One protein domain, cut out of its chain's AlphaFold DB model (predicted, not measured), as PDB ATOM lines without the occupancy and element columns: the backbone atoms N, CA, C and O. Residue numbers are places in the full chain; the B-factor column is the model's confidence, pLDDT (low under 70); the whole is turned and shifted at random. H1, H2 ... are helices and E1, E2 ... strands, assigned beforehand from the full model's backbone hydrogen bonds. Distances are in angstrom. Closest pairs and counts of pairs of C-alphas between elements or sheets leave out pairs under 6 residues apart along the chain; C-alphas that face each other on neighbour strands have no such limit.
ATOM      1  N   PRO A  92      -7.403 -85.267 -31.724       69.56
ATOM      2  CA  PRO A  92      -8.362 -85.266 -32.830       69.56
ATOM      3  C   PRO A  92      -9.520 -86.267 -32.656       69.56
ATOM      4  O   PRO A  92     -10.367 -86.383 -33.540       69.56
ATOM      5  N   GLY A  93      -9.566 -87.019 -31.549       74.44
ATOM      6  CA  GLY A  93     -10.440 -88.187 -31.401       74.44
ATOM      7  C   GLY A  93      -9.731 -89.508 -31.712       74.44
ATOM      8  O   GLY A  93      -8.637 -89.532 -32.277       74.44
ATOM      9  N   GLY A  94     -10.354 -90.626 -31.326       83.56
ATOM     10  CA  GLY A  94      -9.837 -91.967 -31.599       83.56
ATOM     11  C   GLY A  94      -8.513 -92.264 -30.892       83.56
ATOM     12  O   GLY A  94      -8.280 -91.814 -29.767       83.56
ATOM     13  N   TRP A  95      -7.654 -93.032 -31.564       87.00
ATOM     14  CA  TRP A  95      -6.312 -93.375 -31.096       87.00
ATOM     15  C   TRP A  95      -5.234 -92.713 -31.957       87.00
ATOM     16  O   TRP A  95      -5.468 -92.387 -33.120       87.00
ATOM     17  N   GLY A  96      -4.049 -92.508 -31.386       88.25
ATOM     18  CA  GLY A  96      -2.901 -91.993 -32.119       88.25
ATOM     19  C   GLY A  96      -1.678 -91.700 -31.241       88.25
ATOM     20  O   GLY A  96      -1.645 -92.094 -30.070       88.25
ATOM     21  N   PRO A  97      -0.638 -91.062 -31.807       89.00
ATOM     22  CA  PRO A  97      -0.458 -90.873 -33.247       89.00
ATOM     23  C   PRO A  97      -0.249 -92.227 -33.938       89.00
ATOM     24  O   PRO A  97       0.036 -93.226 -33.267       89.00
ATOM     25  N   GLU A  98      -0.343 -92.247 -35.268       86.62
ATOM     26  CA  GLU A  98       0.185 -93.368 -36.049       86.62
ATOM     27  C   GLU A  98       1.667 -93.541 -35.693       86.62
ATOM     28  O   GLU A  98       2.452 -92.587 -35.735       86.62
ATOM     29  N   ARG A  99       2.048 -94.743 -35.266       86.44
ATOM     30  CA  ARG A  99       3.394 -95.019 -34.763       86.44
ATOM     31  C   ARG A  99       3.771 -96.464 -35.007       86.44
ATOM     32  O   ARG A  99       2.918 -97.336 -35.137       86.44
ATOM     33  N   LYS A 100       5.076 -96.726 -34.982       87.44
ATOM     34  CA  LYS A 100       5.582 -98.095 -34.969       87.44
ATOM     35  C   LYS A 100       5.055 -98.824 -33.730       87.44
ATOM     36  O   LYS A 100       5.292 -98.369 -32.612       87.44
ATOM     37  N   THR A 101       4.393 -99.950 -33.958       85.81
ATOM     38  CA  THR A 101       3.999-100.897 -32.918       85.81
ATOM     39  C   THR A 101       5.064-101.976 -32.740       85.81
ATOM     40  O   THR A 101       5.908-102.214 -33.614       85.81
ATOM     41  N   TYR A 102       5.044-102.600 -31.570       85.56
ATOM     42  CA  TYR A 102       5.954-103.659 -31.154       85.56
ATOM     43  C   TYR A 102       5.141-104.885 -30.736       85.56
ATOM     44  O   TYR A 102       3.919-104.817 -30.644       85.56
ATOM     45  N   THR A 103       5.793-106.020 -30.512       84.19
ATOM     46  CA  THR A 103       5.130-107.215 -29.963       84.19
ATOM     47  C   THR A 103       5.847-107.660 -28.699       84.19
ATOM     48  O   THR A 103       6.969-107.222 -28.441       84.19
ATOM     49  N   LEU A 104       5.242-108.561 -27.922       77.50
ATOM     50  CA  LEU A 104       5.896-109.129 -26.740       77.50
ATOM     51  C   LEU A 104       7.194-109.875 -27.102       77.50
ATOM     52  O   LEU A 104       8.159-109.833 -26.346       77.50
ATOM     53  N   GLU A 105       7.254-110.508 -28.277       81.50
ATOM     54  CA  GLU A 105       8.450-111.200 -28.783       81.50
ATOM     55  C   GLU A 105       9.497-110.242 -29.357       81.50
ATOM     56  O   GLU A 105      10.674-110.586 -29.455       81.50
ATOM     57  N   LYS A 106       9.062-109.059 -29.801       83.69
ATOM     58  CA  LYS A 106       9.907-108.022 -30.401       83.69
ATOM     59  C   LYS A 106       9.607-106.667 -29.752       83.69
ATOM     60  O   LYS A 106       9.079-105.781 -30.434       83.69
ATOM     61  N   PRO A 107       9.924-106.514 -28.452       80.69
ATOM     62  CA  PRO A 107       9.652-105.292 -27.709       80.69
ATOM     63  C   PRO A 107      10.503-104.125 -28.218       80.69
ATOM     64  O   PRO A 107      11.454-104.298 -28.992       80.69
ATOM     65  N   ALA A 108      10.161-102.911 -27.793       85.00
ATOM     66  CA  ALA A 108      10.853-101.724 -28.258       85.00
ATOM     67  C   ALA A 108      12.279-101.631 -27.709       85.00
ATOM     68  O   ALA A 108      12.550-101.875 -26.536       85.00
ATOM     69  N   GLY A 109      13.199-101.175 -28.562       85.31
ATOM     70  CA  GLY A 109      14.588-100.907 -28.185       85.31
ATOM     71  C   GLY A 109      14.795 -99.657 -27.312       85.31
ATOM     72  O   GLY A 109      15.930 -99.281 -27.040       85.31
ATOM     73  N   LYS A 110      13.711 -98.954 -26.973       84.81
ATOM     74  CA  LYS A 110      13.686 -97.635 -26.330       84.81
ATOM     75  C   LYS A 110      12.349 -97.445 -25.600       84.81
ATOM     76  O   LYS A 110      11.403 -98.151 -25.951       84.81
ATOM     77  N   PRO A 111      12.240 -96.477 -24.675       82.31
ATOM     78  CA  PRO A 111      10.976 -96.160 -24.020       82.31
ATOM     79  C   PRO A 111       9.923 -95.731 -25.037       82.31
ATOM     80  O   PRO A 111      10.175 -94.886 -25.901       82.31
ATOM     81  N   VAL A 112       8.752 -96.345 -24.943       87.88
ATOM     82  CA  VAL A 112       7.573 -96.063 -25.765       87.88
ATOM     83  C   VAL A 112       6.335 -96.347 -24.925       87.88
ATOM     84  O   VAL A 112       6.341 -97.256 -24.097       87.88
ATOM     85  N   LEU A 113       5.286 -95.555 -25.132       88.31
ATOM     86  CA  LEU A 113       4.026 -95.707 -24.409       88.31
ATOM     87  C   LEU A 113       3.032 -96.552 -25.214       88.31
ATOM     88  O   LEU A 113       2.805 -96.272 -26.399       88.31
ATOM     89  N   ASN A 114       2.402 -97.520 -24.545       85.44
ATOM     90  CA  ASN A 114       1.244 -98.303 -25.000       85.44
ATOM     91  C   ASN A 114       1.317 -98.713 -26.481       85.44
ATOM     92  O   ASN A 114       0.527 -98.272 -27.319       85.44
ATOM     93  N   SER A 115       2.341 -99.454 -26.851       81.00
ATOM     94  CA  SER A 115       2.782 -99.669 -28.226       81.00
ATOM     95  C   SER A 115       2.827-101.140 -28.621       81.00
ATOM     96  O   SER A 115       3.176-101.431 -29.770       81.00
ATOM     97  N   ILE A 116       2.468-102.061 -27.721       77.00
ATOM     98  CA  ILE A 116       2.392-103.485 -28.034       77.00
ATOM     99  C   ILE A 116       1.086-103.776 -28.779       77.00
ATOM    100  O   ILE A 116      -0.021-103.614 -28.268       77.00
ATOM    101  N   ASP A 117       1.223-104.263 -30.007       76.88
ATOM    102  CA  ASP A 117       0.140-104.888 -30.754       76.88
ATOM    103  C   ASP A 117       0.228-106.408 -30.547       76.88
ATOM    104  O   ASP A 117       1.084-107.090 -31.116       76.88
ATOM    105  N   ALA A 118      -0.657-106.945 -29.707       64.75
ATOM    106  CA  ALA A 118      -0.787-108.376 -29.442       64.75
ATOM    107  C   ALA A 118      -2.095-108.952 -30.022       64.75
ATOM    108  O   ALA A 118      -2.597-109.985 -29.555       64.75
ATOM    109  N   THR A 119      -2.641-108.322 -31.074       58.78
ATOM    110  CA  THR A 119      -3.906-108.718 -31.727       58.78
ATOM    111  C   THR A 119      -3.945-110.191 -32.129       58.78
ATOM    112  O   THR A 119      -5.002-110.815 -32.075       58.78
ATOM    113  N   LYS A 120      -2.792-110.789 -32.457       51.94
ATOM    114  CA  LYS A 120      -2.690-112.201 -32.856       51.94
ATOM    115  C   LYS A 120      -2.665-113.206 -31.707       51.94
ATOM    116  O   LYS A 120      -2.914-114.380 -31.959       51.94
ATOM    117  N   GLN A 121      -2.339-112.787 -30.488       49.25
ATOM    118  CA  GLN A 121      -2.182-113.721 -29.371       49.25
ATOM    119  C   GLN A 121      -3.346-113.682 -28.404       49.25
ATOM    120  O   GLN A 121      -3.739-114.747 -27.955       49.25
ATOM    121  N   ASN A 122      -3.932-112.517 -28.115       51.16
ATOM    122  CA  ASN A 122      -5.069-112.461 -27.191       51.16
ATOM    123  C   ASN A 122      -6.036-111.282 -27.434       51.16
ATOM    124  O   ASN A 122      -6.794-110.921 -26.540       51.16
ATOM    125  N   GLY A 123      -6.008-110.634 -28.603       52.12
ATOM    126  CA  GLY A 123      -6.877-109.475 -28.870       52.12
ATOM    127  C   GLY A 123      -6.554-108.229 -28.030       52.12
ATOM    128  O   GLY A 123      -7.365-107.308 -27.973       52.12
ATOM    129  N   LEU A 124      -5.385-108.194 -27.380       59.34
ATOM    130  CA  LEU A 124      -4.877-106.994 -26.723       59.34
ATOM    131  C   LEU A 124      -4.220-106.112 -27.773       59.34
ATOM    132  O   LEU A 124      -3.186-106.457 -28.341       59.34
ATOM    133  N   ASP A 125      -4.844-104.978 -28.024       77.75
ATOM    134  CA  ASP A 125      -4.274-103.916 -28.825       77.75
ATOM    135  C   ASP A 125      -4.061-102.713 -27.912       77.75
ATOM    136  O   ASP A 125      -5.020-102.034 -27.540       77.75
ATOM    137  N   GLU A 126      -2.812-102.449 -27.524       76.56
ATOM    138  CA  GLU A 126      -2.505-101.340 -26.620       76.56
ATOM    139  C   GLU A 126      -2.739 -99.964 -27.256       76.56
ATOM    140  O   GLU A 126      -2.697 -98.960 -26.550       76.56
ATOM    141  N   ARG A 127      -3.091 -99.882 -28.550       82.31
ATOM    142  CA  ARG A 127      -3.638 -98.653 -29.155       82.31
ATOM    143  C   ARG A 127      -5.008 -98.288 -28.569       82.31
ATOM    144  O   ARG A 127      -5.383 -97.113 -28.527       82.31
ATOM    145  N   HIS A 128      -5.745 -99.276 -28.068       86.44
ATOM    146  CA  HIS A 128      -7.047 -99.124 -27.428       86.44
ATOM    147  C   HIS A 128      -6.914 -99.213 -25.909       86.44
ATOM    148  O   HIS A 128      -7.336-100.169 -25.270       86.44
ATOM    149  N   PHE A 129      -6.304 -98.195 -25.310       90.56
ATOM    150  CA  PHE A 129      -5.982 -98.219 -23.884       90.56
ATOM    151  C   PHE A 129      -6.959 -97.451 -22.994       90.56
ATOM    152  O   PHE A 129      -6.752 -97.424 -21.787       90.56
ATOM    153  N   VAL A 130      -8.007 -96.839 -23.551       92.69
ATOM    154  CA  VAL A 130      -9.040 -96.116 -22.793       92.69
ATOM    155  C   VAL A 130     -10.368 -96.840 -22.919       92.69
ATOM    156  O   VAL A 130     -10.889 -96.974 -24.018       92.69
ATOM    157  N   TYR A 131     -10.929 -97.269 -21.800       93.88
ATOM    158  CA  TYR A 131     -12.196 -97.991 -21.729       93.88
ATOM    159  C   TYR A 131     -12.950 -97.589 -20.464       93.88
ATOM    160  O   TYR A 131     -12.402 -96.955 -19.561       93.88
ATOM    161  N   GLY A 132     -14.225 -97.942 -20.384       95.81
ATOM    162  CA  GLY A 132     -15.013 -97.621 -19.207       95.81
ATOM    163  C   GLY A 132     -16.266 -98.459 -19.068       95.81
ATOM    164  O   GLY A 132     -16.597 -99.287 -19.916       95.81
ATOM    165  N   LYS A 133     -16.960 -98.225 -17.961       97.44
ATOM    166  CA  LYS A 133     -18.237 -98.852 -17.612       97.44
ATOM    167  C   LYS A 133     -19.082 -97.871 -16.815       97.44
ATOM    168  O   LYS A 133     -18.548 -96.921 -16.242       97.44
ATOM    169  N   ARG A 134     -20.383 -98.123 -16.676       97.69
ATOM    170  CA  ARG A 134     -21.159 -97.406 -15.652       97.69
ATOM    171  C   ARG A 134     -20.686 -97.829 -14.261       97.69
ATOM    172  O   ARG A 134     -20.346 -98.993 -14.039       97.69
ATOM    173  N   SER A 135     -20.664 -96.902 -13.307       96.88
ATOM    174  CA  SER A 135     -20.101 -97.165 -11.975       96.88
ATOM    175  C   SER A 135     -20.853 -98.255 -11.200       96.88
ATOM    176  O   SER A 135     -20.264 -98.928 -10.363       96.88
ATOM    177  N   ASN A 136     -22.132 -98.489 -11.513       95.00
ATOM    178  CA  ASN A 136     -22.949 -99.557 -10.926       95.00
ATOM    179  C   ASN A 136     -22.776-100.935 -11.598       95.00
ATOM    180  O   ASN A 136     -23.430-101.890 -11.187       95.00
ATOM    181  N   GLN A 137     -21.936-101.048 -12.630       94.56
ATOM    182  CA  GLN A 137     -21.677-102.302 -13.340       94.56
ATOM    183  C   GLN A 137     -20.378-102.971 -12.871       94.56
ATOM    184  O   GLN A 137     -19.466-102.316 -12.354       94.56
ATOM    185  N   GLY A 138     -20.296-104.290 -13.078       93.12
ATOM    186  CA  GLY A 138     -19.091-105.088 -12.850       93.12
ATOM    187  C   GLY A 138     -17.980-104.799 -13.865       93.12
ATOM    188  O   GLY A 138     -18.201-104.174 -14.902       93.12
ATOM    189  N   ASN A 139     -16.756-105.243 -13.562       88.31
ATOM    190  CA  ASN A 139     -15.587-105.039 -14.435       88.31
ATOM    191  C   ASN A 139     -15.656-105.832 -15.750       88.31
ATOM    192  O   ASN A 139     -14.956-105.503 -16.700       88.31
ATOM    193  N   ASP A 140     -16.507-106.850 -15.816       88.75
ATOM    194  CA  ASP A 140     -16.852-107.567 -17.044       88.75
ATOM    195  C   ASP A 140     -17.579-106.670 -18.064       88.75
ATOM    196  O   ASP A 140     -17.550-106.933 -19.258       88.75
ATOM    197  N   SER A 141     -18.168-105.557 -17.622       91.69
ATOM    198  CA  SER A 141     -18.905-104.618 -18.478       91.69
ATOM    199  C   SER A 141     -18.035-103.527 -19.124       91.69
ATOM    200  O   SER A 141     -18.576-102.554 -19.649       91.69
ATOM    201  N   MET A 142     -16.704-103.634 -19.056       92.44
ATOM    202  CA  MET A 142     -15.798-102.654 -19.667       92.44
ATOM    203  C   MET A 142     -15.929-102.637 -21.192       92.44
ATOM    204  O   MET A 142     -15.926-103.681 -21.841       92.44
ATOM    205  N   THR A 143     -16.008-101.441 -21.772       93.69
ATOM    206  CA  THR A 143     -16.206-101.244 -23.212       93.69
ATOM    207  C   THR A 143     -15.553 -99.952 -23.709       93.69
ATOM    208  O   THR A 143     -15.353 -99.001 -22.953       93.69
ATOM    209  N   TYR A 144     -15.252 -99.912 -25.009       91.56
ATOM    210  CA  TYR A 144     -14.836 -98.708 -25.742       91.56
ATOM    211  C   TYR A 144     -16.023 -97.884 -26.249       91.56
ATOM    212  O   TYR A 144     -15.853 -96.735 -26.642       91.56
ATOM    213  N   ASN A 145     -17.215 -98.482 -26.281       93.25
ATOM    214  CA  ASN A 145     -18.454 -97.844 -26.711       93.25
ATOM    215  C   ASN A 145     -19.492 -98.060 -25.615       93.25
ATOM    216  O   ASN A 145     -20.011 -99.168 -25.453       93.25
ATOM    217  N   LEU A 146     -19.741 -97.022 -24.828       95.69
ATOM    218  CA  LEU A 146     -20.590 -97.081 -23.650       95.69
ATOM    219  C   LEU A 146     -21.909 -96.360 -23.907       95.69
ATOM    220  O   LEU A 146     -21.927 -95.212 -24.339       95.69
ATOM    221  N   GLN A 147     -23.024 -97.001 -23.568       96.56
ATOM    222  CA  GLN A 147     -24.301 -96.306 -23.477       96.56
ATOM    223  C   GLN A 147     -24.474 -95.746 -22.060       96.56
ATOM    224  O   GLN A 147     -24.584 -96.515 -21.100       96.56
ATOM    225  N   ALA A 148     -24.481 -94.421 -21.927       96.69
ATOM    226  CA  ALA A 148     -24.697 -93.723 -20.661       96.69
ATOM    227  C   ALA A 148     -25.347 -92.357 -20.908       96.69
ATOM    228  O   ALA A 148     -24.980 -91.639 -21.836       96.69
ATOM    229  N   CYS A 149     -26.314 -92.005 -20.070       96.81
ATOM    230  CA  CYS A 149     -27.163 -90.830 -20.204       96.81
ATOM    231  C   CYS A 149     -26.919 -89.813 -19.078       96.81
ATOM    232  O   CYS A 149     -26.242 -90.130 -18.100       96.81
ATOM    233  N   PRO A 150     -27.441 -88.575 -19.190       97.69
ATOM    234  CA  PRO A 150     -27.276 -87.574 -18.141       97.69
ATOM    235  C   PRO A 150     -27.697 -88.092 -16.757       97.69
ATOM    236  O   PRO A 150     -28.792 -88.630 -16.609       97.69
ATOM    237  N   GLY A 151     -26.828 -87.911 -15.761       97.50
ATOM    238  CA  GLY A 151     -26.976 -88.440 -14.401       97.50
ATOM    239  C   GLY A 151     -26.243 -89.764 -14.155       97.50
ATOM    240  O   GLY A 151     -25.985 -90.105 -12.999       97.50
ATOM    241  N   ASP A 152     -25.851 -90.492 -15.206       98.12
ATOM    242  CA  ASP A 152     -25.020 -91.682 -15.052       98.12
ATOM    243  C   ASP A 152     -23.601 -91.308 -14.609       98.12
ATOM    244  O   ASP A 152     -23.006 -90.323 -15.060       98.12
ATOM    245  N   LYS A 153     -23.030 -92.162 -13.757       98.31
ATOM    246  CA  LYS A 153     -21.607 -92.139 -13.415       98.31
ATOM    247  C   LYS A 153     -20.875 -93.196 -14.224       98.31
ATOM    248  O   LYS A 153     -21.348 -94.329 -14.342       98.31
ATOM    249  N   VAL A 154     -19.731 -92.818 -14.776       97.12
ATOM    250  CA  VAL A 154     -18.913 -93.663 -15.643       97.12
ATOM    251  C   VAL A 154     -17.522 -93.792 -15.048       97.12
ATOM    252  O   VAL A 154     -16.819 -92.797 -14.905       97.12
ATOM    253  N   ASP A 155     -17.112 -95.017 -14.735       96.81
ATOM    254  CA  ASP A 155     -15.737 -95.311 -14.346       96.81
ATOM    255  C   ASP A 155     -14.895 -95.442 -15.618       96.81
ATOM    256  O   ASP A 155     -15.102 -96.360 -16.414       96.81
ATOM    257  N   LEU A 156     -13.952 -94.521 -15.802       95.06
ATOM    258  CA  LEU A 156     -12.990 -94.495 -16.899       95.06
ATOM    259  C   LEU A 156     -11.669 -95.106 -16.442       95.06
ATOM    260  O   LEU A 156     -11.156 -94.788 -15.367       95.06
ATOM    261  N   TRP A 157     -11.133 -95.991 -17.267       94.12
ATOM    262  CA  TRP A 157      -9.870 -96.672 -17.056       94.12
ATOM    263  C   TRP A 157      -8.984 -96.400 -18.268       94.12
ATOM    264  O   TRP A 157      -9.374 -96.650 -19.407       94.12
ATOM    265  N   ALA A 158      -7.789 -95.878 -18.019       91.62
ATOM    266  CA  ALA A 158      -6.752 -95.752 -19.025       91.62
ATOM    267  C   ALA A 158      -5.557 -96.604 -18.614       91.62
ATOM    268  O   ALA A 158      -4.924 -96.344 -17.590       91.62
ATOM    269  N   ALA A 159      -5.273 -97.647 -19.389       88.81
ATOM    270  CA  ALA A 159      -4.050 -98.412 -19.225       88.81
ATOM    271  C   ALA A 159      -2.851 -97.521 -19.564       88.81
ATOM    272  O   ALA A 159      -2.901 -96.708 -20.488       88.81
ATOM    273  N   VAL A 160      -1.783 -97.665 -18.794       85.12
ATOM    274  CA  VAL A 160      -0.544 -96.917 -18.971       85.12
ATOM    275  C   VAL A 160       0.592 -97.926 -18.883       85.12
ATOM    276  O   VAL A 160       0.699 -98.634 -17.883       85.12
ATOM    277  N   ALA A 161       1.394 -98.022 -19.935       81.75
ATOM    278  CA  ALA A 161       2.440 -99.019 -20.078       81.75
ATOM    279  C   ALA A 161       3.714 -98.409 -20.674       81.75
ATOM    280  O   ALA A 161       3.640 -97.533 -21.539       81.75
ATOM    281  N   ASN A 162       4.872 -98.878 -20.202       79.81
ATOM    282  CA  ASN A 162       6.158 -98.688 -20.872       79.81
ATOM    283  C   ASN A 162       6.593-100.012 -21.502       79.81
ATOM    284  O   ASN A 162       6.876-100.968 -20.777       79.81
ATOM    285  N   ASP A 163       6.719-100.040 -22.826       73.88
ATOM    286  CA  ASP A 163       6.926-101.285 -23.580       73.88
ATOM    287  C   ASP A 163       8.363-101.473 -24.065       73.88
ATOM    288  O   ASP A 163       8.634-101.945 -25.178       73.88
ATOM    289  N   ALA A 164       9.316-101.093 -23.219       73.88
ATOM    290  CA  ALA A 164      10.723-101.322 -23.486       73.88
ATOM    291  C   ALA A 164      11.113-102.801 -23.287       73.88
ATOM    292  O   ALA A 164      10.562-103.530 -22.458       73.88
ATOM    293  N   ALA A 165      12.090-103.260 -24.071       68.31
ATOM    294  CA  ALA A 165      12.674-104.589 -23.935       68.31
ATOM    295  C   ALA A 165      13.403-104.738 -22.594       68.31
ATOM    296  O   ALA A 165      14.159-103.851 -22.191       68.31
ATOM    297  N   SER A 166      13.237-105.886 -21.933       65.88
ATOM    298  CA  SER A 166      13.712-106.049 -20.558       65.88
ATOM    299  C   SER A 166      15.204-106.187 -20.356       65.88
ATOM    300  O   SER A 166      15.742-105.928 -19.282       65.88
ATOM    301  N   ASN A 167      15.893-106.532 -21.430       57.91
ATOM    302  CA  ASN A 167      17.337-106.623 -21.499       57.91
ATOM    303  C   ASN A 167      18.015-105.282 -21.828       57.91
ATOM    304  O   ASN A 167      19.240-105.240 -21.937       57.91
ATOM    305  N   ILE A 168      17.257-104.198 -22.012       57.91
ATOM    306  CA  ILE A 168      17.810-102.876 -22.294       57.91
ATOM    307  C   ILE A 168      17.673-102.041 -21.028       57.91
ATOM    308  O   ILE A 168      16.597-101.959 -20.443       57.91
ATOM    309  N   LYS A 169      18.750-101.343 -20.643       60.59
ATOM    310  CA  LYS A 169      18.669-100.174 -19.750       60.59
ATOM    311  C   LYS A 169      17.997 -99.016 -20.493       60.59
ATOM    312  O   LYS A 169      18.576 -97.941 -20.636       60.59
ATOM    313  N   ALA A 170      16.847 -99.276 -21.106       54.94
ATOM    314  CA  ALA A 170      16.029 -98.239 -21.683       54.94
ATOM    315  C   ALA A 170      15.689 -97.351 -20.492       54.94
ATOM    316  O   ALA A 170      15.197 -97.861 -19.490       54.94
ATOM    317  N   GLY A 171      16.101 -96.082 -20.550       62.09
ATOM    318  CA  GLY A 171      15.869 -95.160 -19.444       62.09
ATOM    319  C   GLY A 171      14.396 -95.185 -19.048       62.09
ATOM    320  O   GLY A 171      13.538 -95.431 -19.895       62.09
ATOM    321  N   ASP A 172      14.109 -94.968 -17.774       67.81
ATOM    322  CA  ASP A 172      12.733 -94.908 -17.292       67.81
ATOM    323  C   ASP A 172      11.913 -93.913 -18.131       67.81
ATOM    324  O   ASP A 172      12.454 -92.975 -18.722       67.81
ATOM    325  N   VAL A 173      10.594 -94.103 -18.207       72.56
ATOM    326  CA  VAL A 173       9.727 -93.068 -18.784       72.56
ATOM    327  C   VAL A 173       9.832 -91.832 -17.898       72.56
ATOM    328  O   VAL A 173       9.420 -91.837 -16.738       72.56
ATOM    329  N   GLU A 174      10.371 -90.752 -18.454       74.94
ATOM    330  CA  GLU A 174      10.600 -89.518 -17.713       74.94
ATOM    331  C   GLU A 174       9.438 -88.546 -17.909       74.94
ATOM    332  O   GLU A 174       8.953 -88.342 -19.029       74.94
ATOM    333  N   GLY A 175       9.001 -87.929 -16.806       74.56
ATOM    334  CA  GLY A 175       7.970 -86.891 -16.816       74.56
ATOM    335  C   GLY A 175       6.650 -87.358 -17.414       74.56
ATOM    336  O   GLY A 175       6.076 -86.648 -18.237       74.56
ATOM    337  N   LEU A 176       6.193 -88.562 -17.049       76.94
ATOM    338  CA  LEU A 176       4.914 -89.057 -17.529       76.94
ATOM    339  C   LEU A 176       3.796 -88.127 -17.055       76.94
ATOM    340  O   LEU A 176       3.649 -87.855 -15.859       76.94
ATOM    341  N   THR A 177       2.989 -87.699 -18.017       80.75
ATOM    342  CA  THR A 177       1.773 -86.934 -17.807       80.75
ATOM    343  C   THR A 177       0.584 -87.627 -18.439       80.75
ATOM    344  O   THR A 177       0.696 -88.223 -19.509       80.75
ATOM    345  N   ALA A 178      -0.562 -87.556 -17.769       82.88
ATOM    346  CA  ALA A 178      -1.834 -88.007 -18.314       82.88
ATOM    347  C   ALA A 178      -2.832 -86.852 -18.328       82.88
ATOM    348  O   ALA A 178      -3.026 -86.189 -17.304       82.88
ATOM    349  N   ARG A 179      -3.480 -86.652 -19.479       85.69
ATOM    350  CA  ARG A 179      -4.492 -85.626 -19.700       85.69
ATOM    351  C   ARG A 179      -5.789 -86.204 -20.207       85.69
ATOM    352  O   ARG A 179      -5.831 -86.819 -21.265       85.69
ATOM    353  N   ILE A 180      -6.857 -85.960 -19.459       84.75
ATOM    354  CA  ILE A 180      -8.211 -86.320 -19.874       84.75
ATOM    355  C   ILE A 180      -8.726 -85.227 -20.796       84.75
ATOM    356  O   ILE A 180      -8.597 -84.039 -20.505       84.75
ATOM    357  N   VAL A 181      -9.287 -85.646 -21.919       86.31
ATOM    358  CA  VAL A 181      -9.842 -84.772 -22.945       86.31
ATOM    359  C   VAL A 181     -11.245 -85.244 -23.275       86.31
ATOM    360  O   VAL A 181     -11.535 -86.437 -23.299       86.31
ATOM    361  N   THR A 182     -12.141 -84.299 -23.509       86.50
ATOM    362  CA  THR A 182     -13.529 -84.592 -23.861       86.50
ATOM    363  C   THR A 182     -13.909 -83.788 -25.082       86.50
ATOM    364  O   THR A 182     -13.596 -82.599 -25.158       86.50
ATOM    365  N   GLY A 183     -14.621 -84.404 -26.015       83.88
ATOM    366  CA  GLY A 183     -15.037 -83.739 -27.240       83.88
ATOM    367  C   GLY A 183     -16.120 -84.514 -27.965       83.88
ATOM    368  O   GLY A 183     -16.465 -85.632 -27.595       83.88
ATOM    369  N   THR A 184     -16.673 -83.919 -29.008       76.94
ATOM    370  CA  THR A 184     -17.616 -84.584 -29.911       76.94
ATOM    371  C   THR A 184     -16.848 -85.072 -31.135       76.94
ATOM    372  O   THR A 184     -16.165 -84.275 -31.774       76.94
ATOM    373  N   ALA A 185     -16.938 -86.360 -31.481       64.31
ATOM    374  CA  ALA A 185     -16.366 -86.852 -32.735       64.31
ATOM    375  C   ALA A 185     -17.315 -86.507 -33.891       64.31
ATOM    376  O   ALA A 185     -18.355 -87.146 -34.077       64.31
ATOM    377  N   GLY A 186     -16.952 -85.483 -34.664       66.19
ATOM    378  CA  GLY A 186     -17.740 -85.010 -35.803       66.19
ATOM    379  C   GLY A 186     -19.145 -84.531 -35.411       66.19
ATOM    380  O   GLY A 186     -19.352 -83.985 -34.331       66.19
ATOM    381  N   ASN A 187     -20.123 -84.761 -36.293       63.34
ATOM    382  CA  ASN A 187     -21.509 -84.285 -36.147       63.34
ATOM    383  C   ASN A 187     -22.418 -85.224 -35.325       63.34
ATOM    384  O   ASN A 187     -23.642 -85.100 -35.385       63.34
ATOM    385  N   LYS A 188     -21.861 -86.204 -34.602       68.69
ATOM    386  CA  LYS A 188     -22.664 -87.126 -33.785       68.69
ATOM    387  C   LYS A 188     -22.915 -86.523 -32.392       68.69
ATOM    388  O   LYS A 188     -21.992 -85.947 -31.822       68.69
ATOM    389  N   PRO A 189     -24.122 -86.686 -31.815       73.75
ATOM    390  CA  PRO A 189     -24.462 -86.159 -30.486       73.75
ATOM    391  C   PRO A 189     -23.714 -86.845 -29.325       73.75
ATOM    392  O   PRO A 189     -23.784 -86.366 -28.193       73.75
ATOM    393  N   GLY A 190     -22.985 -87.933 -29.591       83.69
ATOM    394  CA  GLY A 190     -22.182 -88.644 -28.600       83.69
ATOM    395  C   GLY A 190     -20.961 -87.864 -28.098       83.69
ATOM    396  O   GLY A 190     -20.419 -86.976 -28.760       83.69
ATOM    397  N   LEU A 191     -20.500 -88.248 -26.913       90.56
ATOM    398  CA  LEU A 191     -19.296 -87.745 -26.265       90.56
ATOM    399  C   LEU A 191     -18.144 -88.719 -26.506       90.56
ATOM    400  O   LEU A 191     -18.299 -89.924 -26.371       90.56
ATOM    401  N   ASN A 192     -16.965 -88.208 -26.825       91.88
ATOM    402  CA  ASN A 192     -15.732 -88.979 -26.791       91.88
ATOM    403  C   ASN A 192     -14.934 -88.529 -25.576       91.88
ATOM    404  O   ASN A 192     -14.767 -87.330 -25.338       91.88
ATOM    405  N   VAL A 193     -14.459 -89.507 -24.819       91.25
ATOM    406  CA  VAL A 193     -13.610 -89.310 -23.652       91.25
ATOM    407  C   VAL A 193     -12.263 -89.924 -23.984       91.25
ATOM    408  O   VAL A 193     -12.147 -91.141 -24.126       91.25
ATOM    409  N   GLY A 194     -11.262 -89.072 -24.156       90.75
ATOM    410  CA  GLY A 194      -9.896 -89.464 -24.456       90.75
ATOM    411  C   GLY A 194      -8.963 -89.297 -23.267       90.75
ATOM    412  O   GLY A 194      -9.204 -88.498 -22.360       90.75
ATOM    413  N   VAL A 195      -7.859 -90.036 -23.310       90.12
ATOM    414  CA  VAL A 195      -6.691 -89.807 -22.463       90.12
ATOM    415  C   VAL A 195      -5.477 -89.654 -23.364       90.12
ATOM    416  O   VAL A 195      -5.220 -90.503 -24.215       90.12
ATOM    417  N   VAL A 196      -4.745 -88.561 -23.168       90.19
ATOM    418  CA  VAL A 196      -3.441 -88.296 -23.772       90.19
ATOM    419  C   VAL A 196      -2.380 -88.600 -22.724       90.19
ATOM    420  O   VAL A 196      -2.385 -88.000 -21.652       90.19
ATOM    421  N   LEU A 197      -1.492 -89.536 -23.023       88.31
ATOM    422  CA  LEU A 197      -0.297 -89.820 -22.244       88.31
ATOM    423  C   LEU A 197       0.890 -89.150 -22.933       88.31
ATOM    424  O   LEU A 197       1.037 -89.279 -24.146       88.31
ATOM    425  N   SER A 198       1.740 -88.465 -22.178       86.75
ATOM    426  CA  SER A 198       2.904 -87.751 -22.711       86.75
ATOM    427  C   SER A 198       4.107 -87.925 -21.797       86.75
ATOM    428  O   SER A 198       3.958 -87.953 -20.583       86.75
ATOM    429  N   SER A 199       5.302 -88.006 -22.369       83.94
ATOM    430  CA  SER A 199       6.568 -88.120 -21.639       83.94
ATOM    431  C   SER A 199       7.673 -87.345 -22.359       83.94
ATOM    432  O   SER A 199       7.606 -87.153 -23.577       83.94
ATOM    433  N   TYR A 200       8.709 -86.936 -21.620       80.81
ATOM    434  CA  TYR A 200       9.884 -86.259 -22.175       80.81
ATOM    435  C   TYR A 200      10.685 -87.132 -23.153       80.81
ATOM    436  O   TYR A 200      11.262 -86.602 -24.102       80.81
ATOM    437  N   ASN A 201      10.731 -88.453 -22.942       80.75
ATOM    438  CA  ASN A 201      11.598 -89.367 -23.699       80.75
ATOM    439  C   ASN A 201      10.855 -90.485 -24.459       80.75
ATOM    440  O   ASN A 201      11.463 -91.119 -25.320       80.75
ATOM    441  N   ALA A 202       9.555 -90.695 -24.204       85.12
ATOM    442  CA  ALA A 202       8.739 -91.712 -24.888       85.12
ATOM    443  C   ALA A 202       7.732 -91.139 -25.911       85.12
ATOM    444  O   ALA A 202       7.052 -91.894 -26.611       85.12
ATOM    445  N   GLY A 203       7.647 -89.809 -26.036       87.50
ATOM    446  CA  GLY A 203       6.668 -89.135 -26.888       87.50
ATOM    447  C   GLY A 203       5.267 -89.110 -26.273       87.50
ATOM    448  O   GLY A 203       5.102 -89.294 -25.067       87.50
ATOM    449  N   SER A 204       4.255 -88.839 -27.102       89.62
ATOM    450  CA  SER A 204       2.855 -88.786 -26.671       89.62
ATOM    451  C   SER A 204       1.987 -89.765 -27.440       89.62
ATOM    452  O   SER A 204       2.201 -89.983 -28.632       89.62
ATOM    453  N   VAL A 205       0.990 -90.317 -26.759       91.31
ATOM    454  CA  VAL A 205       0.016 -91.261 -27.299       91.31
ATOM    455  C   VAL A 205      -1.367 -90.920 -26.764       91.31
ATOM    456  O   VAL A 205      -1.501 -90.439 -25.645       91.31
ATOM    457  N   TRP A 206      -2.413 -91.159 -27.540       92.75
ATOM    458  CA  TRP A 206      -3.788 -90.960 -27.101       92.75
ATOM    459  C   TRP A 206      -4.680 -92.107 -27.540       92.75
ATOM    460  O   TRP A 206      -4.418 -92.789 -28.530       92.75
ATOM    461  N   SER A 207      -5.745 -92.307 -26.779       92.31
ATOM    462  CA  SER A 207      -6.840 -93.208 -27.108       92.31
ATOM    463  C   SER A 207      -8.118 -92.664 -26.494       92.31
ATOM    464  O   SER A 207      -8.081 -91.742 -25.674       92.31
ATOM    465  N   SER A 208      -9.257 -93.203 -26.905       92.44
ATOM    466  CA  SER A 208     -10.548 -92.733 -26.435       92.44
ATOM    467  C   SER A 208     -11.605 -93.810 -26.447       92.44
ATOM    468  O   SER A 208     -11.566 -94.712 -27.282       92.44
ATOM    469  N   MET A 209     -12.606 -93.615 -25.599       93.12
ATOM    470  CA  MET A 209     -13.879 -94.316 -25.671       93.12
ATOM    471  C   MET A 209     -14.991 -93.368 -26.127       93.12
ATOM    472  O   MET A 209     -14.921 -92.153 -25.911       93.12
ATOM    473  N   SER A 210     -16.036 -93.934 -26.719       93.69
ATOM    474  CA  SER A 210     -17.268 -93.227 -27.045       93.69
ATOM    475  C   SER A 210     -18.336 -93.473 -25.977       93.69
ATOM    476  O   SER A 210     -18.452 -94.566 -25.420       93.69
ATOM    477  N   VAL A 211     -19.112 -92.435 -25.686       94.25
ATOM    478  CA  VAL A 211     -20.271 -92.450 -24.797       94.25
ATOM    479  C   VAL A 211     -21.468 -91.918 -25.573       94.25
ATOM    480  O   VAL A 211     -21.424 -90.807 -26.105       94.25
ATOM    481  N   ASP A 212     -22.538 -92.702 -25.640       94.81
ATOM    482  CA  ASP A 212     -23.745 -92.369 -26.392       94.81
ATOM    483  C   ASP A 212     -25.012 -92.454 -25.526       94.81
ATOM    484  O   ASP A 212     -25.152 -93.323 -24.665       94.81
ATOM    485  N   CYS A 213     -25.955 -91.546 -25.786       95.38
ATOM    486  CA  CYS A 213     -27.309 -91.548 -25.225       95.38
ATOM    487  C   CYS A 213     -28.323 -91.210 -26.333       95.38
ATOM    488  O   CYS A 213     -29.121 -90.265 -26.239       95.38
ATOM    489  N   GLY A 214     -28.248 -91.947 -27.443       92.44
ATOM    490  CA  GLY A 214     -29.084 -91.744 -28.617       92.44
ATOM    491  C   GLY A 214     -28.870 -90.365 -29.237       92.44
ATOM    492  O   GLY A 214     -27.798 -90.039 -29.728       92.44
ATOM    493  N   LYS A 215     -29.916 -89.532 -29.245       91.50
ATOM    494  CA  LYS A 215     -29.860 -88.182 -29.840       91.50
ATOM    495  C   LYS A 215     -29.438 -87.091 -28.854       91.50
ATOM    496  O   LYS A 215     -29.401 -85.925 -29.236       91.50
ATOM    497  N   THR A 216     -29.179 -87.438 -27.597       93.25
ATOM    498  CA  THR A 216     -28.915 -86.463 -26.535       93.25
ATOM    499  C   THR A 216     -27.475 -85.966 -26.618       93.25
ATOM    500  O   THR A 216     -26.571 -86.782 -26.469       93.25
ATOM    501  N   PRO A 217     -27.230 -84.655 -26.800       91.44
ATOM    502  CA  PRO A 217     -25.887 -84.097 -26.713       91.44
ATOM    503  C   PRO A 217     -25.326 -84.233 -25.296       91.44
ATOM    504  O   PRO A 217     -25.972 -83.827 -24.322       91.44
ATOM    505  N   LEU A 218     -24.116 -84.775 -25.187       91.75
ATOM    506  CA  LEU A 218     -23.474 -85.075 -23.909       91.75
ATOM    507  C   LEU A 218     -22.251 -84.183 -23.642       91.75
ATOM    508  O   LEU A 218     -21.536 -83.769 -24.556       91.75
ATOM    509  N   LYS A 219     -21.994 -83.929 -22.359       91.88
ATOM    510  CA  LYS A 219     -20.712 -83.468 -21.807       91.88
ATOM    511  C   LYS A 219     -20.391 -84.299 -20.560       91.88
ATOM    512  O   LYS A 219     -21.266 -84.999 -20.051       91.88
ATOM    513  N   ALA A 220     -19.161 -84.230 -20.066       91.50
ATOM    514  CA  ALA A 220     -18.773 -84.902 -18.830       91.50
ATOM    515  C   ALA A 220     -18.009 -83.960 -17.905       91.50
ATOM    516  O   ALA A 220     -17.275 -83.085 -18.365       91.50
ATOM    517  N   SER A 221     -18.172 -84.177 -16.607       90.00
ATOM    518  CA  SER A 221     -17.378 -83.556 -15.551       90.00
ATOM    519  C   SER A 221     -16.639 -84.644 -14.778       90.00
ATOM    520  O   SER A 221     -17.145 -85.749 -14.581       90.00
ATOM    521  N   LEU A 222     -15.415 -84.348 -14.351       88.94
ATOM    522  CA  LEU A 222     -14.687 -85.242 -13.461       88.94
ATOM    523  C   LEU A 222     -15.275 -85.157 -12.051       88.94
ATOM    524  O   LEU A 222     -15.394 -84.065 -11.495       88.94
ATOM    525  N   LEU A 223     -15.579 -86.306 -11.449       88.00
ATOM    526  CA  LEU A 223     -15.969 -86.366 -10.048       88.00
ATOM    527  C   LEU A 223     -14.714 -86.216  -9.174       88.00
ATOM    528  O   LEU A 223     -13.814 -87.060  -9.201       88.00
ATOM    529  N   ALA A 224     -14.632 -85.119  -8.419       86.00
ATOM    530  CA  ALA A 224     -13.458 -84.787  -7.615       86.00
ATOM    531  C   ALA A 224     -13.076 -85.919  -6.644       86.00
ATOM    532  O   ALA A 224     -13.935 -86.573  -6.056       86.00
ATOM    533  N   GLY A 225     -11.770 -86.147  -6.483       86.50
ATOM    534  CA  GLY A 225     -11.232 -87.159  -5.567       86.50
ATOM    535  C   GLY A 225     -11.329 -88.608  -6.053       86.50
ATOM    536  O   GLY A 225     -10.903 -89.495  -5.326       86.50
ATOM    537  N   THR A 226     -11.849 -88.862  -7.260       90.50
ATOM    538  CA  THR A 226     -11.971 -90.228  -7.812       90.50
ATOM    539  C   THR A 226     -10.791 -90.662  -8.674       90.50
ATOM    540  O   THR A 226     -10.731 -91.811  -9.103       90.50
ATOM    541  N   ALA A 227      -9.868 -89.747  -8.968       89.12
ATOM    542  CA  ALA A 227      -8.723 -90.030  -9.813       89.12
ATOM    543  C   ALA A 227      -7.614 -90.728  -9.018       89.12
ATOM    544  O   ALA A 227      -7.046 -90.158  -8.083       89.12
ATOM    545  N   HIS A 228      -7.274 -91.945  -9.430       87.81
ATOM    546  CA  HIS A 228      -6.232 -92.756  -8.819       87.81
ATOM    547  C   HIS A 228      -5.372 -93.426  -9.883       87.81
ATOM    548  O   HIS A 228      -5.870 -93.876 -10.914       87.81
ATOM    549  N   LEU A 229      -4.084 -93.565  -9.600       84.06
ATOM    550  CA  LEU A 229      -3.214 -94.467 -10.332       84.06
ATOM    551  C   LEU A 229      -3.129 -95.794  -9.587       84.06
ATOM    552  O   LEU A 229      -2.722 -95.837  -8.429       84.06
ATOM    553  N   VAL A 230      -3.469 -96.881 -10.264       83.62
ATOM    554  CA  VAL A 230      -3.323 -98.234  -9.730       83.62
ATOM    555  C   VAL A 230      -2.169 -98.918 -10.446       83.62
ATOM    556  O   VAL A 230      -2.200 -99.073 -11.661       83.62
ATOM    557  N   THR A 231      -1.166 -99.354  -9.694       79.94
ATOM    558  CA  THR A 231      -0.106-100.261 -10.162       79.94
ATOM    559  C   THR A 231      -0.065-101.492  -9.258       79.94
ATOM    560  O   THR A 231      -0.731-101.530  -8.218       79.94
ATOM    561  N   LYS A 232       0.736-102.497  -9.629       75.56
ATOM    562  CA  LYS A 232       0.977-103.689  -8.801       75.56
ATOM    563  C   LYS A 232       1.430-103.347  -7.373       75.56
ATOM    564  O   LYS A 232       1.044-104.045  -6.441       75.56
ATOM    565  N   ASP A 233       2.203-102.273  -7.221       75.12
ATOM    566  CA  ASP A 233       2.849-101.894  -5.960       75.12
ATOM    567  C   ASP A 233       2.128-100.742  -5.236       75.12
ATOM    568  O   ASP A 233       2.555-100.307  -4.166       75.12
ATOM    569  N   THR A 234       1.021-100.229  -5.789       72.56
ATOM    570  CA  THR A 234       0.211 -99.212  -5.097       72.56
ATOM    571  C   THR A 234      -0.647 -99.813  -3.978       72.56
ATOM    572  O   THR A 234      -1.074-100.966  -4.086       72.56
ATOM    573  N   PRO A 235      -0.975 -99.038  -2.922       78.31
ATOM    574  CA  PRO A 235      -1.927 -99.462  -1.900       78.31
ATOM    575  C   PRO A 235      -3.271 -99.901  -2.490       78.31
ATOM    576  O   PRO A 235      -3.667 -99.475  -3.577       78.31
ATOM    577  N   LYS A 236      -4.029-100.710  -1.738       82.56
ATOM    578  CA  LYS A 236      -5.401-101.078  -2.112       82.56
ATOM    579  C   LYS A 236      -6.238 -99.803  -2.291       82.56
ATOM    580  O   LYS A 236      -6.506 -99.108  -1.318       82.56
ATOM    581  N   GLY A 237      -6.644 -99.519  -3.529       75.75
ATOM    582  CA  GLY A 237      -7.349 -98.285  -3.908       75.75
ATOM    583  C   GLY A 237      -6.556 -97.357  -4.838       75.75
ATOM    584  O   GLY A 237      -7.151 -96.479  -5.451       75.75
ATOM    585  N   GLY A 238      -5.256 -97.599  -5.024       83.25
ATOM    586  CA  GLY A 238      -4.384 -96.785  -5.867       83.25
ATOM    587  C   GLY A 238      -3.830 -95.548  -5.161       83.25
ATOM    588  O   GLY A 238      -4.226 -95.192  -4.052       83.25
ATOM    589  N   LEU A 239      -2.884 -94.887  -5.822       78.06
ATOM    590  CA  LEU A 239      -2.334 -93.605  -5.404       78.06
ATOM    591  C   LEU A 239      -3.267 -92.485  -5.877       78.06
ATOM    592  O   LEU A 239      -3.528 -92.405  -7.079       78.06
ATOM    593  N   PRO A 240      -3.786 -91.627  -4.980       80.31
ATOM    594  CA  PRO A 240      -4.608 -90.499  -5.393       80.31
ATOM    595  C   PRO A 240      -3.794 -89.552  -6.274       80.31
ATOM    596  O   PRO A 240      -2.632 -89.257  -5.992       80.31
ATOM    597  N   ILE A 241      -4.421 -89.066  -7.339       74.50
ATOM    598  CA  ILE A 241      -3.819 -88.095  -8.245       74.50
ATOM    599  C   ILE A 241      -4.355 -86.719  -7.876       74.50
ATOM    600  O   ILE A 241      -5.564 -86.483  -7.899       74.50
ATOM    601  N   ALA A 242      -3.447 -85.801  -7.546       65.56
ATOM    602  CA  ALA A 242      -3.800 -84.403  -7.380       65.56
ATOM    603  C   ALA A 242      -4.235 -83.834  -8.735       65.56
ATOM    604  O   ALA A 242      -3.493 -83.865  -9.716       65.56
ATOM    605  N   LEU A 243      -5.458 -83.323  -8.781       62.44
ATOM    606  CA  LEU A 243      -6.035 -82.740  -9.980       62.44
ATOM    607  C   LEU A 243      -5.713 -81.251  -9.970       62.44
ATOM    608  O   LEU A 243      -6.195 -80.516  -9.110       62.44
ATOM    609  N   SER A 244      -4.876 -80.806 -10.902       55.81
ATOM    610  CA  SER A 244      -4.653 -79.378 -11.105       55.81
ATOM    611  C   SER A 244      -5.690 -78.857 -12.100       55.81
ATOM    612  O   SER A 244      -5.754 -79.338 -13.230       55.81
ATOM    613  N   ASN A 245      -6.468 -77.849 -11.699       47.38
ATOM    614  CA  ASN A 245      -7.410 -77.145 -12.579       47.38
ATOM    615  C   ASN A 245      -6.708 -76.135 -13.511       47.38
ATOM    616  O   ASN A 245      -7.377 -75.330 -14.154       47.38
ATOM    617  N   LYS A 246      -5.369 -76.124 -13.572       38.78
ATOM    618  CA  LYS A 246      -4.610 -75.217 -14.439       38.78
ATOM    619  C   LYS A 246      -4.603 -75.733 -15.878       38.78
ATOM    620  O   LYS A 246      -3.584 -76.210 -16.363       38.78
ATOM    621  N   VAL A 247      -5.737 -75.614 -16.562       38.22
ATOM    622  CA  VAL A 247      -5.770 -75.536 -18.026       38.22
ATOM    623  C   VAL A 247      -6.587 -74.312 -18.404       38.22
ATOM    624  O   VAL A 247      -7.801 -74.367 -18.582       38.22
ATOM    625  N   ASP A 248      -5.879 -73.189 -18.500       28.62
ATOM    626  CA  ASP A 248      -6.286 -72.082 -19.351       28.62
ATOM    627  C   ASP A 248      -6.273 -72.590 -20.792       28.62
ATOM    628  O   ASP A 248      -5.205 -72.837 -21.348       28.62
ATOM    629  N   THR A 249      -7.447 -72.801 -21.385       25.17
ATOM    630  CA  THR A 249      -7.783 -72.327 -22.738       25.17
ATOM    631  C   THR A 249      -9.216 -72.715 -23.100       25.17
ATOM    632  O   THR A 249      -9.637 -73.868 -23.041       25.17
ATOM    633  N   ALA A 250      -9.988 -71.694 -23.465       25.66
ATOM    634  CA  ALA A 250     -11.254 -71.830 -24.157       25.66
ATOM    635  C   ALA A 250     -11.048 -72.586 -25.486       25.66
ATOM    636  O   ALA A 250     -10.061 -72.348 -26.172       25.66
ATOM    637  N   LEU A 251     -12.026 -73.429 -25.843       25.69
ATOM    638  CA  LEU A 251     -12.047 -74.451 -26.908       25.69
ATOM    639  C   LEU A 251     -11.446 -75.818 -26.519       25.69
ATOM    640  O   LEU A 251     -10.246 -76.028 -26.513       25.69
ATOM    641  N   LEU A 252     -12.359 -76.773 -26.293       27.88
ATOM    642  CA  LEU A 252     -12.141 -78.228 -26.280       27.88
ATOM    643  C   LEU A 252     -11.102 -78.758 -25.268       27.88
ATOM    644  O   LEU A 252      -9.988 -79.140 -25.609       27.88
ATOM    645  N   GLY A 253     -11.571 -78.942 -24.032       29.25
ATOM    646  CA  GLY A 253     -10.994 -79.890 -23.077       29.25
ATOM    647  C   GLY A 253     -10.401 -79.224 -21.843       29.25
ATOM    648  O   GLY A 253      -9.298 -78.694 -21.881       29.25
ATOM    649  N   SER A 254     -11.101 -79.330 -20.712       29.55
ATOM    650  CA  SER A 254     -10.507 -79.162 -19.387       29.55
ATOM    651  C   SER A 254      -9.442 -80.244 -19.204       29.55
ATOM    652  O   SER A 254      -9.756 -81.382 -18.853       29.55
ATOM    653  N   GLY A 255      -8.195 -79.926 -19.538       32.56
ATOM    654  CA  GLY A 255      -7.101 -80.865 -19.386       32.56
ATOM    655  C   GLY A 255      -6.785 -81.067 -17.909       32.56
ATOM    656  O   GLY A 255      -6.574 -80.122 -17.161       32.56
ATOM    657  N   LEU A 256      -6.753 -82.316 -17.483       37.47
ATOM    658  CA  LEU A 256      -6.079 -82.698 -16.249       37.47
ATOM    659  C   LEU A 256      -4.608 -82.981 -16.533       37.47
ATOM    660  O   LEU A 256      -4.275 -83.372 -17.639       37.47
ATOM    661  N   VAL A 257      -3.723 -82.792 -15.560       36.62
ATOM    662  CA  VAL A 257      -2.313 -83.182 -15.690       36.62
ATOM    663  C   VAL A 257      -1.932 -83.957 -14.438       36.62
ATOM    664  O   VAL A 257      -1.890 -83.393 -13.348       36.62
ATOM    665  N   ALA A 258      -1.694 -85.258 -14.590       42.00
ATOM    666  CA  ALA A 258      -1.124 -86.101 -13.544       42.00
ATOM    667  C   ALA A 258       0.385 -86.231 -13.777       42.00
ATOM    668  O   ALA A 258       0.762 -86.899 -14.727       42.00
ATOM    669  N   ASN A 259       1.233 -85.615 -12.950       36.69
ATOM    670  CA  ASN A 259       2.693 -85.727 -13.068       36.69
ATOM    671  C   ASN A 259       3.215 -86.860 -12.173       36.69
ATOM    672  O   ASN A 259       2.933 -86.866 -10.974       36.69
ATOM    673  N   GLY A 260       4.009 -87.781 -12.722       36.31
ATOM    674  CA  GLY A 260       4.711 -88.792 -11.928       36.31
ATOM    675  C   GLY A 260       6.003 -89.266 -12.590       36.31
ATOM    676  O   GLY A 260       6.048 -89.477 -13.801       36.31
ATOM    677  N   GLN A 261       7.061 -89.430 -11.792       37.88
ATOM    678  CA  GLN A 261       8.201 -90.268 -12.163       37.88
ATOM    679  C   GLN A 261       7.886 -91.695 -11.721       37.88
ATOM    680  O   GLN A 261       7.572 -91.933 -10.555       37.88
ATOM    681  N   PHE A 262       7.935 -92.634 -12.661       48.34
ATOM    682  CA  PHE A 262       7.689 -94.045 -12.394       48.34
ATOM    683  C   PHE A 262       8.987 -94.799 -12.640       48.34
ATOM    684  O   PHE A 262       9.359 -95.021 -13.785       48.34
ATOM    685  N   SER A 263       9.676 -95.164 -11.561       39.03
ATOM    686  CA  SER A 263      10.831 -96.057 -11.613       39.03
ATOM    687  C   SER A 263      10.426 -97.415 -11.050       39.03
ATOM    688  O   SER A 263      10.059 -97.516  -9.873       39.03
ATOM    689  N   ASN A 264      10.510 -98.466 -11.852       41.31
ATOM    690  CA  ASN A 264      10.600 -99.834 -11.363       41.31
ATOM    691  C   ASN A 264      11.913-100.444 -11.865       41.31
ATOM    692  O   ASN A 264      12.420-100.091 -12.921       41.31
ATOM    693  N   SER A 265      12.498-101.356 -11.087       40.34
ATOM    694  CA  SER A 265      13.708-102.085 -11.500       40.34
ATOM    695  C   SER A 265      13.466-103.020 -12.687       40.34
ATOM    696  O   SER A 265      14.419-103.516 -13.285       40.34
ATOM    697  N   ASP A 266      12.195-103.269 -12.995       49.16
ATOM    698  CA  ASP A 266      11.751-104.069 -14.118       49.16
ATOM    699  C   ASP A 266      11.458-103.106 -15.268       49.16
ATOM    700  O   ASP A 266      10.469-102.397 -15.251       49.16
ATOM    701  N   SER A 267      12.304-103.101 -16.286       50.25
ATOM    702  CA  SER A 267      12.168-102.421 -17.592       50.25
ATOM    703  C   SER A 267      10.765-102.239 -18.211       50.25
ATOM    704  O   SER A 267      10.615-101.448 -19.139       50.25
ATOM    705  N   GLN A 268       9.768-103.019 -17.783       57.25
ATOM    706  CA  GLN A 268       8.372-102.889 -18.188       57.25
ATOM    707  C   GLN A 268       7.537-102.483 -16.983       57.25
ATOM    708  O   GLN A 268       7.529-103.155 -15.950       57.25
ATOM    709  N   TRP A 269       6.803-101.389 -17.129       68.19
ATOM    710  CA  TRP A 269       5.883-100.910 -16.110       68.19
ATOM    711  C   TRP A 269       4.464-100.916 -16.658       68.19
ATOM    712  O   TRP A 269       4.244-100.522 -17.801       68.19
ATOM    713  N   TYR A 270       3.518-101.326 -15.812       73.69
ATOM    714  CA  TYR A 270       2.094-101.362 -16.120       73.69
ATOM    715  C   TYR A 270       1.289-100.746 -14.979       73.69
ATOM    716  O   TYR A 270       1.416-101.123 -13.808       73.69
ATOM    717  N   GLY A 271       0.416 -99.816 -15.343       83.50
ATOM    718  CA  GLY A 271      -0.521 -99.164 -14.449       83.50
ATOM    719  C   GLY A 271      -1.870 -98.919 -15.112       83.50
ATOM    720  O   GLY A 271      -2.084 -99.130 -16.306       83.50
ATOM    721  N   THR A 272      -2.822 -98.469 -14.309       86.94
ATOM    722  CA  THR A 272      -4.132 -98.029 -14.776       86.94
ATOM    723  C   THR A 272      -4.484 -96.728 -14.081       86.94
ATOM    724  O   THR A 272      -4.629 -96.691 -12.860       86.94
ATOM    725  N   LEU A 273      -4.652 -95.667 -14.862       89.44
ATOM    726  CA  LEU A 273      -5.332 -94.461 -14.417       89.44
ATOM    727  C   LEU A 273      -6.827 -94.775 -14.319       89.44
ATOM    728  O   LEU A 273      -7.434 -95.205 -15.296       89.44
ATOM    729  N   ARG A 274      -7.415 -94.568 -13.145       92.06
ATOM    730  CA  ARG A 274      -8.844 -94.759 -12.884       92.06
ATOM    731  C   ARG A 274      -9.454 -93.459 -12.413       92.06
ATOM    732  O   ARG A 274      -8.823 -92.742 -11.645       92.06
ATOM    733  N   LEU A 275     -10.669 -93.178 -12.855       93.75
ATOM    734  CA  LEU A 275     -11.444 -92.020 -12.426       93.75
ATOM    735  C   LEU A 275     -12.925 -92.219 -12.705       93.75
ATOM    736  O   LEU A 275     -13.291 -93.075 -13.508       93.75
ATOM    737  N   THR A 276     -13.769 -91.393 -12.097       94.88
ATOM    738  CA  THR A 276     -15.207 -91.394 -12.364       94.88
ATOM    739  C   THR A 276     -15.629 -90.070 -12.986       94.88
ATOM    740  O   THR A 276     -15.316 -88.993 -12.480       94.88
ATOM    741  N   LEU A 277     -16.373 -90.156 -14.082       94.62
ATOM    742  CA  LEU A 277     -17.018 -89.032 -14.745       94.62
ATOM    743  C   LEU A 277     -18.510 -89.022 -14.424       94.62
ATOM    744  O   LEU A 277     -19.136 -90.079 -14.347       94.62
ATOM    745  N   GLU A 278     -19.090 -87.838 -14.290       95.69
ATOM    746  CA  GLU A 278     -20.538 -87.649 -14.313       95.69
ATOM    747  C   GLU A 278     -20.961 -87.202 -15.715       95.69
ATOM    748  O   GLU A 278     -20.451 -86.212 -16.251       95.69
ATOM    749  N   ILE A 279     -21.884 -87.948 -16.321       95.50
ATOM    750  CA  ILE A 279     -22.441 -87.613 -17.628       95.50
ATOM    751  C   ILE A 279     -23.512 -86.549 -17.449       95.50
ATOM    752  O   ILE A 279     -24.419 -86.669 -16.625       95.50
ATOM    753  N   GLN A 280     -23.429 -85.499 -18.254       93.69
ATOM    754  CA  GLN A 280     -24.318 -84.352 -18.190       93.69
ATOM    755  C   GLN A 280     -24.867 -84.045 -19.580       93.69
ATOM    756  O   GLN A 280     -24.253 -84.341 -20.608       93.69
ATOM    757  N   ARG A 281     -26.034 -83.407 -19.618       93.12
ATOM    758  CA  ARG A 281     -26.557 -82.838 -20.858       93.12
ATOM    759  C   ARG A 281     -25.717 -81.614 -21.228       93.12
ATOM    760  O   ARG A 281     -25.435 -80.789 -20.353       93.12
ATOM    761  N   ARG A 282     -25.292 -81.526 -22.489       86.75
ATOM    762  CA  ARG A 282     -24.585 -80.344 -22.997       86.75
ATOM    763  C   ARG A 282     -25.513 -79.140 -23.091       86.75
ATOM    764  O   ARG A 282     -26.674 -79.330 -23.519       86.75
TER     765      ARG A 282
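AT A GLANCE: This is residues 92 to 282 of the 282 residues of an uncharacterized protein of Flexivirga oryzae (UniProt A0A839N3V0). With little regular structure overall, two strongly twisted sheets lie partly face to face, E3 and E10 over the curled, mixed sheet E2 E6 E5 E4 E9, with H1 out on a loop. Of 191 printed residues, 76 are in named elements, mostly strand: H1, then E1 to E10. The whole is compact, radius of gyration of the C-alphas 16.5 A, spanning 51 by 35 by 34 A.

IN THESE COORDINATES: E2 is residues 145 to 147, E6 203 to 212, E5 191 to 199, E4 176 to 183, E9 258 to 260, E1 130 to 134, E3 153 to 163, E7 218 to 222, E8 228 to 231, H1 119 to 122. E10, 268 to 281, 40.4 A long, runs from C-alpha (8.372, -102.889, -18.188) to (-26.557, -82.838, -20.858).

HOW THE PARTS SIT: E4 E5 E6 is a meander, successive antiparallel neighbours; N 179 and O 196 are 2.8 A apart. E10 has E3 on one side, N 156 to O 275 2.8 A, and E7 and E8 on the other. The closest C-alphas of E1 and E6, Val 130 and Ser 208, are 5.2 A apart. H1 is on neither sheet.

THE WHOLE: Uncut; links E3 to E4 and E8 to E9 are long. Residues 242 to 269, among others, have pLDDT under 70.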